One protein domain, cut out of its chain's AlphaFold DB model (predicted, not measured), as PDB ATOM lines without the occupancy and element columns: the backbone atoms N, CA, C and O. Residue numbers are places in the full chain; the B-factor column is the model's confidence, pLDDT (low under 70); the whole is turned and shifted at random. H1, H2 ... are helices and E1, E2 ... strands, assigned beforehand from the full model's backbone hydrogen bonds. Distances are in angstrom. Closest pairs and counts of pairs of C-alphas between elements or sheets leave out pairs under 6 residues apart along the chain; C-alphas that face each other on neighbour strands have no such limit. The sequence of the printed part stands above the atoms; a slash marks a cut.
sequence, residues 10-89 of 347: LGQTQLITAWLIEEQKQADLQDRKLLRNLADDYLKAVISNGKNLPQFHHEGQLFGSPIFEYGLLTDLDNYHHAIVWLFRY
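AT A GLANCE: This is residues 10 to 89 of the 347 residues of an uncharacterized protein of Merismopedia glauca CCAP 1448/3 (UniProt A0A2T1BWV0). A twisted sheet of four strands has one long helix, H2, lying diagonally over one of its faces, while no named helix covers the other face. The short helix H1 sits at one end of the elongated body and packs on H2 near Leu 34 and Leu 35; the link of residues 71 to 80 reaches out at the opposite end. The printed part has 80 residues, with two named helices and four named strands in the order E1 H1 H2 E2 E3 E4. The sheet runs E1 E4 E3 E2 and is mixed, and the class is mixed, helices and strands. The whole is compact, with a radius of gyration of the C-alphas of 12.9 A and spans of 39 by 23 by 19 A.

HOW THE PARTS SIT: E1, residues 13 to 19, is an edge strand and parallel to E4, residues 81 to 87, at 17 degrees; N 16 and O 83 are 2.8 A apart, within hydrogen-bond range. E4 is antiparallel to E3, residues 65 to 70, at 164 degrees, with N 84 and O 68 at 2.9 A. E3 is antiparallel to the other edge strand, E2, residues 56 to 62, at 157 degrees, with N 60 and O 67 at 2.9 A. E2 E3 E4 form a meander, each strand the antiparallel neighbour of the one before; E2 and E3, and E3 and E4, are hairpins. H2, residues 32 to 46, is on the sheet in two layers, helix on one face, at a height over the sheet of 8.6 A. Its closest C-alphas to E4 are those of Ala 39 and Val 84, 5.9 A apart. It runs slantwise to the strands, only just, at 58 degrees to E3 on the local plane. H1, residues 22 to 28, touches H2 at a steep tilt of 62 degrees, opposite ways; H2 touches H1 with residues 34 to 35 alone, and the closest C-alphas of the two are those of Asp 28 and Leu 35, 6.5 A apart. H1 is not on the sheet, but only just, with 4 pairs of C-alphas within 10 A. E1, H1 H2, E2 form a split strand-helix-strand unit, two strands running the same way with E4 E3 between them, and its crossover is right-handed. In H1 and H2 every O i to N i+4 pair is within hydrogen-bond range.

IN THESE COORDINATES: E1 begins at C-alpha 13, (-49.283, -35.134, 44.293), and is 19.8 A long. H1 is 10.1 A long, and H2, from C-alpha 32 at (-51.699, -18.120, 27.659), 21.6 A. E2 is 17.0 A, E3 16.7 A and E4 19.5 A long, E4 ending at C-alpha 87, (-42.510, -18.876, 38.866).

THE WHOLE: The C-alphas farthest apart are those of Glu 22 and Asp 77, 39.8 A. The printed part has no cut and no long link. Mean pLDDT of the printed part is 87.5; residues 27 to 30 and 48 to 51 are under 70.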
ATOM      1  N   LEU A  10     -52.228 -43.573  50.077       77.38
ATOM      2  CA  LEU A  10     -53.273 -42.547  50.169       77.38
ATOM      3  C   LEU A  10     -53.426 -41.735  48.876       77.38
ATOM      4  O   LEU A  10     -54.435 -41.068  48.684       77.38
ATOM      5  N   GLY A  11     -52.413 -41.783  48.012       83.31
ATOM      6  CA  GLY A  11     -52.280 -40.918  46.851       83.31
ATOM      7  C   GLY A  11     -50.899 -40.276  46.791       83.31
ATOM      8  O   GLY A  11     -50.053 -40.465  47.670       83.31
ATOM      9  N   GLN A  12     -50.669 -39.541  45.708       87.50
ATOM     10  CA  GLN A  12     -49.480 -38.730  45.512       87.50
ATOM     11  C   GLN A  12     -49.852 -37.501  44.687       87.50
ATOM     12  O   GLN A  12     -50.511 -37.616  43.654       87.50
ATOM     13  N   THR A  13     -49.319 -36.354  45.098       92.69
ATOM     14  CA  THR A  13     -49.283 -35.134  44.293       92.69
ATOM     15  C   THR A  13     -47.851 -34.866  43.841       92.69
ATOM     16  O   THR A  13     -46.934 -34.808  44.661       92.69
ATOM     17  N   GLN A  14     -47.640 -34.705  42.536       92.62
ATOM     18  CA  GLN A  14     -46.350 -34.315  41.968       92.62
ATOM     19  C   GLN A  14     -46.330 -32.813  41.717       92.62
ATOM     20  O   GLN A  14     -47.046 -32.321  40.853       92.62
ATOM     21  N   LEU A  15     -45.513 -32.083  42.474       94.69
ATOM     22  CA  LEU A  15     -45.342 -30.645  42.303       94.69
ATOM     23  C   LEU A  15     -44.055 -30.362  41.524       94.69
ATOM     24  O   LEU A  15     -42.958 -30.637  42.006       94.69
ATOM     25  N   ILE A  16     -44.197 -29.786  40.335       95.19
ATOM     26  CA  ILE A  16     -43.098 -29.355  39.473       95.19
ATOM     27  C   ILE A  16     -43.051 -27.831  39.522       95.19
ATOM     28  O   ILE A  16     -44.033 -27.163  39.200       95.19
ATOM     29  N   THR A  17     -41.909 -27.278  39.920       95.38
ATOM     30  CA  THR A  17     -41.683 -25.828  39.931       95.38
ATOM     31  C   THR A  17     -40.579 -25.474  38.948       95.38
ATOM     32  O   THR A  17     -39.585 -26.191  38.832       95.38
ATOM     33  N   ALA A  18     -40.762 -24.381  38.212       94.75
ATOM     34  CA  ALA A  18     -39.768 -23.888  37.265       94.75
ATOM     35  C   ALA A  18     -39.819 -22.363  37.188       94.75
ATOM     36  O   ALA A  18     -40.891 -21.773  37.261       94.75
ATOM     37  N   TRP A  19     -38.667 -21.719  37.021       95.31
ATOM     38  CA  TRP A  19     -38.590 -20.272  36.826       95.31
ATOM     39  C   TRP A  19     -38.794 -19.919  35.357       95.31
ATOM     40  O   TRP A  19     -38.145 -20.502  34.490       95.31
ATOM     41  N   LEU A  20     -39.646 -18.930  35.085       93.12
ATOM     42  CA  LEU A  20     -39.758 -18.357  33.747       93.12
ATOM     43  C   LEU A  20     -38.533 -17.482  33.447       93.12
ATOM     44  O   LEU A  20     -38.149 -16.648  34.272       93.12
ATOM     45  N   ILE A  21     -37.957 -17.631  32.253       90.19
ATOM     46  CA  ILE A  21     -36.950 -16.691  31.728       90.19
ATOM     47  C   ILE A  21     -37.625 -15.412  31.212       90.19
ATOM     48  O   ILE A  21     -38.837 -15.394  30.990       90.19
ATOM     49  N   GLU A  22     -36.868 -14.328  31.033       85.44
ATOM     50  CA  GLU A  22     -37.428 -13.016  30.669       85.44
ATOM     51  C   GLU A  22     -38.259 -13.063  29.380       85.44
ATOM     52  O   GLU A  22     -39.359 -12.514  29.336       85.44
ATOM     53  N   GLU A  23     -37.813 -13.806  28.368       83.56
ATOM     54  CA  GLU A  23     -38.540 -13.996  27.110       83.56
ATOM     55  C   GLU A  23     -39.921 -14.630  27.345       83.56
ATOM     56  O   GLU A  23     -40.927 -14.186  26.788       83.56
ATOM     57  N   GLN A  24     -39.996 -15.631  28.227       84.12
ATOM     58  CA  GLN A  24     -41.247 -16.306  28.587       84.12
ATOM     59  C   GLN A  24     -42.144 -15.415  29.456       84.12
ATOM     60  O   GLN A  24     -43.370 -15.444  29.317       84.12
ATOM     61  N   LYS A  25     -41.558 -14.586  30.332       83.75
ATOM     62  CA  LYS A  25     -42.321 -13.622  31.138       83.75
ATOM     63  C   LYS A  25     -43.043 -12.604  30.261       83.75
ATOM     64  O   LYS A  25     -44.191 -12.278  30.575       83.75
ATOM     65  N   GLN A  26     -42.383 -12.136  29.199       76.81
ATOM     66  CA  GLN A  26     -42.950 -11.216  28.210       76.81
ATOM     67  C   GLN A  26     -44.016 -11.901  27.342       76.81
ATOM     68  O   GLN A  26     -45.073 -11.318  27.110       76.81
ATOM     69  N   ALA A  27     -43.780 -13.149  26.919       69.50
ATOM     70  CA  ALA A  27     -44.730 -13.919  26.111       69.50
ATOM     71  C   ALA A  27     -46.048 -14.245  26.848       69.50
ATOM     72  O   ALA A  27     -47.116 -14.179  26.239       69.50
ATOM     73  N   ASP A  28     -46.010 -14.522  28.158       65.81
ATOM     74  CA  ASP A  28     -47.222 -14.765  28.971       65.81
ATOM     75  C   ASP A  28     -48.212 -13.592  28.953       65.81
ATOM     76  O   ASP A  28     -49.423 -13.786  28.977       65.81
ATOM     77  N   LEU A  29     -47.718 -12.352  28.875       63.78
ATOM     78  CA  LEU A  29     -48.596 -11.180  28.829       63.78
ATOM     79  C   LEU A  29     -49.467 -11.154  27.560       63.78
ATOM     80  O   LEU A  29     -50.428 -10.388  27.512       63.78
ATOM     81  N   GLN A  30     -49.138 -11.963  26.546       64.88
ATOM     82  CA  GLN A  30     -49.785 -11.942  25.236       64.88
ATOM     83  C   GLN A  30     -50.430 -13.275  24.821       64.88
ATOM     84  O   GLN A  30     -51.426 -13.239  24.101       64.88
ATOM     85  N   ASP A  31     -49.929 -14.434  25.274       74.69
ATOM     86  CA  ASP A  31     -50.473 -15.745  24.884       74.69
ATOM     87  C   ASP A  31     -50.414 -16.803  26.003       74.69
ATOM     88  O   ASP A  31     -49.386 -17.435  26.255       74.69
ATOM     89  N   ARG A  32     -51.570 -17.078  26.624       74.00
ATOM     90  CA  ARG A  32     -51.699 -18.120  27.659       74.00
ATOM     91  C   ARG A  32     -51.455 -19.538  27.133       74.00
ATOM     92  O   ARG A  32     -51.036 -20.401  27.902       74.00
ATOM     93  N   LYS A  33     -51.681 -19.806  25.837       84.94
ATOM     94  CA  LYS A  33     -51.451 -21.148  25.269       84.94
ATOM     95  C   LYS A  33     -49.977 -21.526  25.313       84.94
ATOM     96  O   LYS A  33     -49.661 -22.700  25.485       84.94
ATOM     97  N   LEU A  34     -49.084 -20.545  25.195       87.44
ATOM     98  CA  LEU A  34     -47.646 -20.775  25.242       87.44
ATOM     99  C   LEU A  34     -47.203 -21.305  26.610       87.44
ATOM    100  O   LEU A  34     -46.428 -22.259  26.668       87.44
ATOM    101  N   LEU A  35     -47.726 -20.746  27.706       90.12
ATOM    102  CA  LEU A  35     -47.397 -21.237  29.044       90.12
ATOM    103  C   LEU A  35     -47.962 -22.625  29.324       90.12
ATOM    104  O   LEU A  35     -47.280 -23.437  29.943       90.12
ATOM    105  N   ARG A  36     -49.172 -22.916  28.838       92.19
ATOM    106  CA  ARG A  36     -49.732 -24.264  28.939       92.19
ATOM    107  C   ARG A  36     -48.865 -25.284  28.200       92.19
ATOM    108  O   ARG A  36     -48.550 -26.320  28.769       92.19
ATOM    109  N   ASN A  37     -48.421 -24.977  26.980       93.00
ATOM    110  CA  ASN A  37     -47.521 -25.862  26.234       93.00
ATOM    111  C   ASN A  37     -46.201 -26.094  26.989       93.00
ATOM    112  O   ASN A  37     -45.726 -27.222  27.069       93.00
ATOM    113  N   LEU A  38     -45.639 -25.041  27.592       93.50
ATOM    114  CA  LEU A  38     -44.437 -25.151  28.417       93.50
ATOM    115  C   LEU A  38     -44.668 -26.041  29.650       93.50
ATOM    116  O   LEU A  38     -43.823 -26.873  29.975       93.50
ATOM    117  N   ALA A  39     -45.812 -25.895  30.323       94.69
ATOM    118  CA  ALA A  39     -46.184 -26.750  31.445       94.69
ATOM    119  C   ALA A  39     -46.352 -28.219  31.019       94.69
ATOM    120  O   ALA A  39     -45.826 -29.112  31.688       94.69
ATOM    121  N   ASP A  40     -46.990 -28.465  29.870       94.00
ATOM    122  CA  ASP A  40     -47.136 -29.800  29.285       94.00
ATOM    123  C   ASP A  40     -45.765 -30.429  28.982       94.00
ATOM    124  O   ASP A  40     -45.563 -31.624  29.199       94.00
ATOM    125  N   ASP A  41     -44.805 -29.639  28.501       92.75
ATOM    126  CA  ASP A  41     -43.457 -30.116  28.194       92.75
ATOM    127  C   ASP A  41     -42.647 -30.431  29.460       92.75
ATOM    128  O   ASP A  41     -41.977 -31.466  29.509       92.75
ATOM    129  N   TYR A  42     -42.772 -29.625  30.522       92.88
ATOM    130  CA  TYR A  42     -42.199 -29.962  31.831       92.88
ATOM    131  C   TYR A  42     -42.794 -31.248  32.404       92.88
ATOM    132  O   TYR A  42     -42.055 -32.111  32.880       92.88
ATOM    133  N   LEU A  43     -44.117 -31.404  32.323       92.56
ATOM    134  CA  LEU A  43     -44.805 -32.607  32.777       92.56
ATOM    135  C   LEU A  43     -44.293 -33.853  32.038       92.56
ATOM    136  O   LEU A  43     -43.939 -34.843  32.680       92.56
ATOM    137  N   LYS A  44     -44.187 -33.792  30.703       91.56
ATOM    138  CA  LYS A  44     -43.638 -34.881  29.870       91.56
ATOM    139  C   LYS A  44     -42.187 -35.209  30.216       91.56
ATOM    140  O   LYS A  44     -41.822 -36.380  30.240       91.56
ATOM    141  N   ALA A  45     -41.360 -34.194  30.461       89.62
ATOM    142  CA  ALA A  45     -39.951 -34.393  30.783       89.62
ATOM    143  C   ALA A  45     -39.768 -35.100  32.136       89.62
ATOM    144  O   ALA A  45     -38.948 -36.013  32.251       89.62
ATOM    145  N   VAL A  46     -40.552 -34.708  33.146       86.94
ATOM    146  CA  VAL A  46     -40.476 -35.267  34.505       86.94
ATOM    147  C   VAL A  46     -41.129 -36.650  34.585       86.94
ATOM    148  O   VAL A  46     -40.593 -37.551  35.229       86.94
ATOM    149  N   ILE A  47     -42.263 -36.855  33.910       82.00
ATOM    150  CA  ILE A  47     -42.984 -38.132  33.886       82.00
ATOM    151  C   ILE A  47     -42.526 -38.927  32.655       82.00
ATOM    152  O   ILE A  47     -43.225 -39.050  31.653       82.00
ATOM    153  N   SER A  48     -41.314 -39.484  32.729       61.72
ATOM    154  CA  SER A  48     -40.604 -40.100  31.592       61.72
ATOM    155  C   SER A  48     -41.218 -41.411  31.050       61.72
ATOM    156  O   SER A  48     -40.712 -41.973  30.081       61.72
ATOM    157  N   ASN A  49     -42.323 -41.901  31.624       59.41
ATOM    158  CA  ASN A  49     -43.033 -43.117  31.197       59.41
ATOM    159  C   ASN A  49     -44.336 -42.776  30.458       59.41
ATOM    160  O   ASN A  49     -45.408 -43.185  30.896       59.41
ATOM    161  N   GLY A  50     -44.247 -42.043  29.340       56.44
ATOM    162  CA  GLY A  50     -45.343 -41.383  28.599       56.44
ATOM    163  C   GLY A  50     -46.595 -42.185  28.185       56.44
ATOM    164  O   GLY A  50     -47.394 -41.679  27.408       56.44
ATOM    165  N   LYS A  51     -46.809 -43.408  28.681       62.12
ATOM    166  CA  LYS A  51     -48.049 -44.171  28.507       62.12
ATOM    167  C   LYS A  51     -49.218 -43.649  29.354       62.12
ATOM    168  O   LYS A  51     -50.342 -43.814  28.909       62.12
ATOM    169  N   ASN A  52     -48.971 -42.984  30.490       73.25
ATOM    170  CA  ASN A  52     -50.020 -42.507  31.408       73.25
ATOM    171  C   ASN A  52     -49.743 -41.075  31.910       73.25
ATOM    172  O   ASN A  52     -49.586 -40.848  33.107       73.25
ATOM    173  N   LEU A  53     -49.620 -40.108  30.997       86.19
ATOM    174  CA  LEU A  53     -49.522 -38.698  31.390       86.19
ATOM    175  C   LEU A  53     -50.880 -38.208  31.909       86.19
ATOM    176  O   LEU A  53     -51.887 -38.410  31.221       86.19
ATOM    177  N   PRO A  54     -50.933 -37.554  33.083       90.00
ATOM    178  CA  PRO A  54     -52.186 -37.037  33.596       90.00
ATOM    179  C   PRO A  54     -52.704 -35.944  32.661       90.00
ATOM    180  O   PRO A  54     -51.968 -35.060  32.222       90.00
ATOM    181  N   GLN A  55     -53.989 -36.023  32.327       91.69
ATOM    182  CA  GLN A  55     -54.612 -35.059  31.428       91.69
ATOM    183  C   GLN A  55     -54.789 -33.710  32.124       91.69
ATOM    184  O   GLN A  55     -55.051 -33.650  33.324       91.69
ATOM    185  N   PHE A  56     -54.675 -32.628  31.356       93.56
ATOM    186  CA  PHE A  56     -54.904 -31.273  31.851       93.56
ATOM    187  C   PHE A  56     -56.306 -31.138  32.457       93.56
ATOM    188  O   PHE A  56     -57.298 -31.468  31.804       93.56
ATOM    189  N   HIS A  57     -56.379 -30.630  33.686       93.00
ATOM    190  CA  HIS A  57     -57.627 -30.399  34.403       93.00
ATOM    191  C   HIS A  57     -58.019 -28.922  34.340       93.00
ATOM    192  O   HIS A  57     -59.072 -28.590  33.794       93.00
ATOM    193  N   HIS A  58     -57.180 -28.032  34.875       93.12
ATOM    194  CA  HIS A  58     -57.422 -26.592  34.826       93.12
ATOM    195  C   HIS A  58     -56.141 -25.779  35.060       93.12
ATOM    196  O   HIS A  58     -55.106 -26.309  35.454       93.12
ATOM    197  N   GLU A  59     -56.221 -24.472  34.814       94.75
ATOM    198  CA  GLU A  59     -55.140 -23.509  35.030       94.75
ATOM    199  C   GLU A  59     -55.633 -22.315  35.850       94.75
ATOM    200  O   GLU A  59     -56.833 -22.038  35.916       94.75
ATOM    201  N   GLY A  60     -54.697 -21.583  36.445       94.50
ATOM    202  CA  GLY A  60     -54.978 -20.366  37.189       94.50
ATOM    203  C   GLY A  60     -53.707 -19.615  37.561       94.50
ATOM    204  O   GLY A  60     -52.663 -19.741  36.917       94.50
ATOM    205  N   GLN A  61     -53.797 -18.828  38.628       94.19
ATOM    206  CA  GLN A  61     -52.649 -18.177  39.246       94.19
ATOM    207  C   GLN A  61     -52.613 -18.507  40.733       94.19
ATOM    208  O   GLN A  61     -53.649 -18.589  41.386       94.19
ATOM    209  N   LEU A  62     -51.405 -18.667  41.263       96.06
ATOM    210  CA  LEU A  62     -51.164 -18.780  42.694       96.06
ATOM    211  C   LEU A  62     -49.935 -17.944  43.042       96.06
ATOM    212  O   LEU A  62     -48.891 -18.031  42.387       96.06
ATOM    213  N   PHE A  63     -50.080 -17.071  44.041       95.56
ATOM    214  CA  PHE A  63     -49.053 -16.103  44.452       95.56
ATOM    215  C   PHE A  63     -48.510 -15.249  43.289       95.56
ATOM    216  O   PHE A  63     -47.309 -14.964  43.213       95.56
ATOM    217  N   GLY A  64     -49.402 -14.866  42.369       92.31
ATOM    218  CA  GLY A  64     -49.108 -14.057  41.181       92.31
ATOM    219  C   GLY A  64     -48.384 -14.794  40.048       92.31
ATOM    220  O   GLY A  64     -48.031 -14.164  39.053       92.31
ATOM    221  N   SER A  65     -48.146 -16.100  40.185       94.50
ATOM    222  CA  SER A  65     -47.479 -16.921  39.172       94.50
ATOM    223  C   SER A  65     -48.448 -17.934  38.543       94.50
ATOM    224  O   SER A  65     -49.278 -18.486  39.269       94.50
ATOM    225  N   PRO A  66     -48.351 -18.200  37.227       95.00
ATOM    226  CA  PRO A  66     -49.168 -19.198  36.532       95.00
ATOM    227  C   PRO A  66     -49.003 -20.610  37.100       95.00
ATOM    228  O   PRO A  66     -47.882 -21.066  37.336       95.00
ATOM    229  N   ILE A  67     -50.118 -21.312  37.288       96.81
ATOM    230  CA  ILE A  67     -50.163 -22.671  37.832       96.81
ATOM    231  C   ILE A  67     -51.154 -23.531  37.036       96.81
ATOM    232  O   ILE A  67     -52.211 -23.054  36.622       96.81
ATOM    233  N   PHE A  68     -50.792 -24.792  36.808       96.62
ATOM    234  CA  PHE A  68     -51.513 -25.737  35.955       96.62
ATOM    235  C   PHE A  68     -51.705 -27.053  36.707       96.62
ATOM    236  O   PHE A  68     -50.735 -27.623  37.207       96.62
ATOM    237  N   GLU A  69     -52.942 -27.535  36.788       96.44
ATOM    238  CA  GLU A  69     -53.299 -28.812  37.406       96.44
ATOM    239  C   GLU A  69     -53.590 -29.869  36.340       96.44
ATOM    240  O   GLU A  69     -54.313 -29.632  35.367       96.44
ATOM    241  N   TYR A  70     -53.075 -31.069  36.579       95.06
ATOM    242  CA  TYR A  70     -53.260 -32.260  35.771       95.06
ATOM    243  C   TYR A  70     -53.789 -33.404  36.637       95.06
ATOM    244  O   TYR A  70     -53.455 -33.532  37.817       95.06
ATOM    245  N   GLY A  71     -54.596 -34.258  36.018       92.38
ATOM    246  CA  GLY A  71     -55.281 -35.376  36.649       92.38
ATOM    247  C   GLY A  71     -56.779 -35.130  36.675       92.38
ATOM    248  O   GLY A  71     -57.271 -34.292  37.431       92.38
ATOM    249  N   LEU A  72     -57.521 -35.880  35.861       90.12
ATOM    250  CA  LEU A  72     -58.970 -35.748  35.780       90.12
ATOM    251  C   LEU A  72     -59.652 -36.605  36.837       90.12
ATOM    252  O   LEU A  72     -59.553 -37.827  36.828       90.12
ATOM    253  N   LEU A  73     -60.437 -35.959  37.694       88.31
ATOM    254  CA  LEU A  73     -61.241 -36.637  38.713       88.31
ATOM    255  C   LEU A  73     -62.397 -37.467  38.125       88.31
ATOM    256  O   LEU A  73     -63.074 -38.173  38.864       88.31
ATOM    257  N   THR A  74     -62.637 -37.385  36.812       86.00
ATOM    258  CA  THR A  74     -63.571 -38.258  36.086       86.00
ATOM    259  C   THR A  74     -62.979 -39.632  35.773       86.00
ATOM    260  O   THR A  74     -63.740 -40.566  35.551       86.00
ATOM    261  N   ASP A  75     -61.650 -39.764  35.758       86.38
ATOM    262  CA  ASP A  75     -60.933 -41.030  35.566       86.38
ATOM    263  C   ASP A  75     -60.222 -41.405  36.870       86.38
ATOM    264  O   ASP A  75     -59.016 -41.232  37.043       86.38
ATOM    265  N   LEU A  76     -61.023 -41.843  37.842       85.12
ATOM    266  CA  LEU A  76     -60.535 -42.133  39.186       85.12
ATOM    267  C   LEU A  76     -59.601 -43.342  39.238       85.12
ATOM    268  O   LEU A  76     -58.737 -43.381  40.110       85.12
ATOM    269  N   ASP A  77     -59.754 -44.314  38.342       82.00
ATOM    270  CA  ASP A  77     -58.956 -45.544  38.366       82.00
ATOM    271  C   ASP A  77     -57.519 -45.307  37.893       82.00
ATOM    272  O   ASP A  77     -56.591 -45.937  38.404       82.00
ATOM    273  N   ASN A  78     -57.320 -44.346  36.987       83.06
ATOM    274  CA  ASN A  78     -56.000 -43.922  36.516       83.06
ATOM    275  C   ASN A  78     -55.593 -42.558  37.088       83.06
ATOM    276  O   ASN A  78     -54.743 -41.866  36.521       83.06
ATOM    277  N   TYR A  79     -56.211 -42.153  38.202       87.44
ATOM    278  CA  TYR A  79     -56.021 -40.826  38.754       87.44
ATOM    279  C   TYR A  79     -54.572 -40.591  39.179       87.44
ATOM    280  O   TYR A  79     -54.036 -41.266  40.061       87.44
ATOM    281  N   HIS A  80     -53.959 -39.575  38.584       88.50
ATOM    282  CA  HIS A  80     -52.609 -39.143  38.900       88.50
ATOM    283  C   HIS A  80     -52.581 -37.622  38.988       88.50
ATOM    284  O   HIS A  80     -52.919 -36.938  38.026       88.50
ATOM    285  N   HIS A  81     -52.245 -37.095  40.165       93.06
ATOM    286  CA  HIS A  81     -52.275 -35.660  40.410       93.06
ATOM    287  C   HIS A  81     -50.896 -35.051  40.185       93.06
ATOM    288  O   HIS A  81     -49.930 -35.387  40.878       93.06
ATOM    289  N   ALA A  82     -50.814 -34.121  39.238       94.75
ATOM    290  CA  ALA A  82     -49.613 -33.341  39.001       94.75
ATOM    291  C   ALA A  82     -49.952 -31.857  38.898       94.75
ATOM    292  O   ALA A  82     -50.991 -31.469  38.370       94.75
ATOM    293  N   ILE A  83     -49.056 -31.024  39.405       96.69
ATOM    294  CA  ILE A  83     -49.163 -29.573  39.374       96.69
ATOM    295  C   ILE A  83     -47.865 -29.034  38.798       96.69
ATOM    296  O   ILE A  83     -46.782 -29.354  39.289       96.69
ATOM    297  N   VAL A  84     -47.976 -28.179  37.787       97.44
ATOM    298  CA  VAL A  84     -46.850 -27.416  37.252       97.44
ATOM    299  C   VAL A  84     -47.040 -25.955  37.629       97.44
ATOM    300  O   VAL A  84     -48.037 -25.336  37.267       97.44
ATOM    301  N   TRP A  85     -46.084 -25.394  38.363       97.31
ATOM    302  CA  TRP A  85     -46.119 -24.014  38.831       97.31
ATOM    303  C   TRP A  85     -44.927 -23.238  38.273       97.31
ATOM    304  O   TRP A  85     -43.771 -23.500  38.611       97.31
ATOM    305  N   LEU A  86     -45.217 -22.278  37.398       95.75
ATOM    306  CA  LEU A  86     -44.212 -21.512  36.670       95.75
ATOM    307  C   LEU A  86     -43.968 -20.171  37.366       95.75
ATOM    308  O   LEU A  86     -44.781 -19.252  37.287       95.75
ATOM    309  N   PHE A  87     -42.846 -20.048  38.069       95.69
ATOM    310  CA  PHE A  87     -42.510 -18.876  38.866       95.69
ATOM    311  C   PHE A  87     -42.144 -17.699  37.971       95.69
ATOM    312  O   PHE A  87     -41.084 -17.648  37.342       95.69
ATOM    313  N   ARG A  88     -43.035 -16.711  37.964       92.56
ATOM    314  CA  ARG A  88     -42.847 -15.417  37.313       92.56
ATOM    315  C   ARG A  88     -42.036 -14.461  38.183       92.56
ATOM    316  O   ARG A  88     -41.200 -13.712  37.674       92.56
ATOM    317  N   TYR A  89     -42.284 -14.479  39.492       92.38
ATOM    318  CA  TYR A  89     -41.741 -13.508  40.436       92.38
ATOM    319  C   TYR A  89     -40.968 -14.182  41.566       92.38
ATOM    320  O   TYR A  89     -41.411 -15.183  42.120       92.38
TER     321      TYR A  89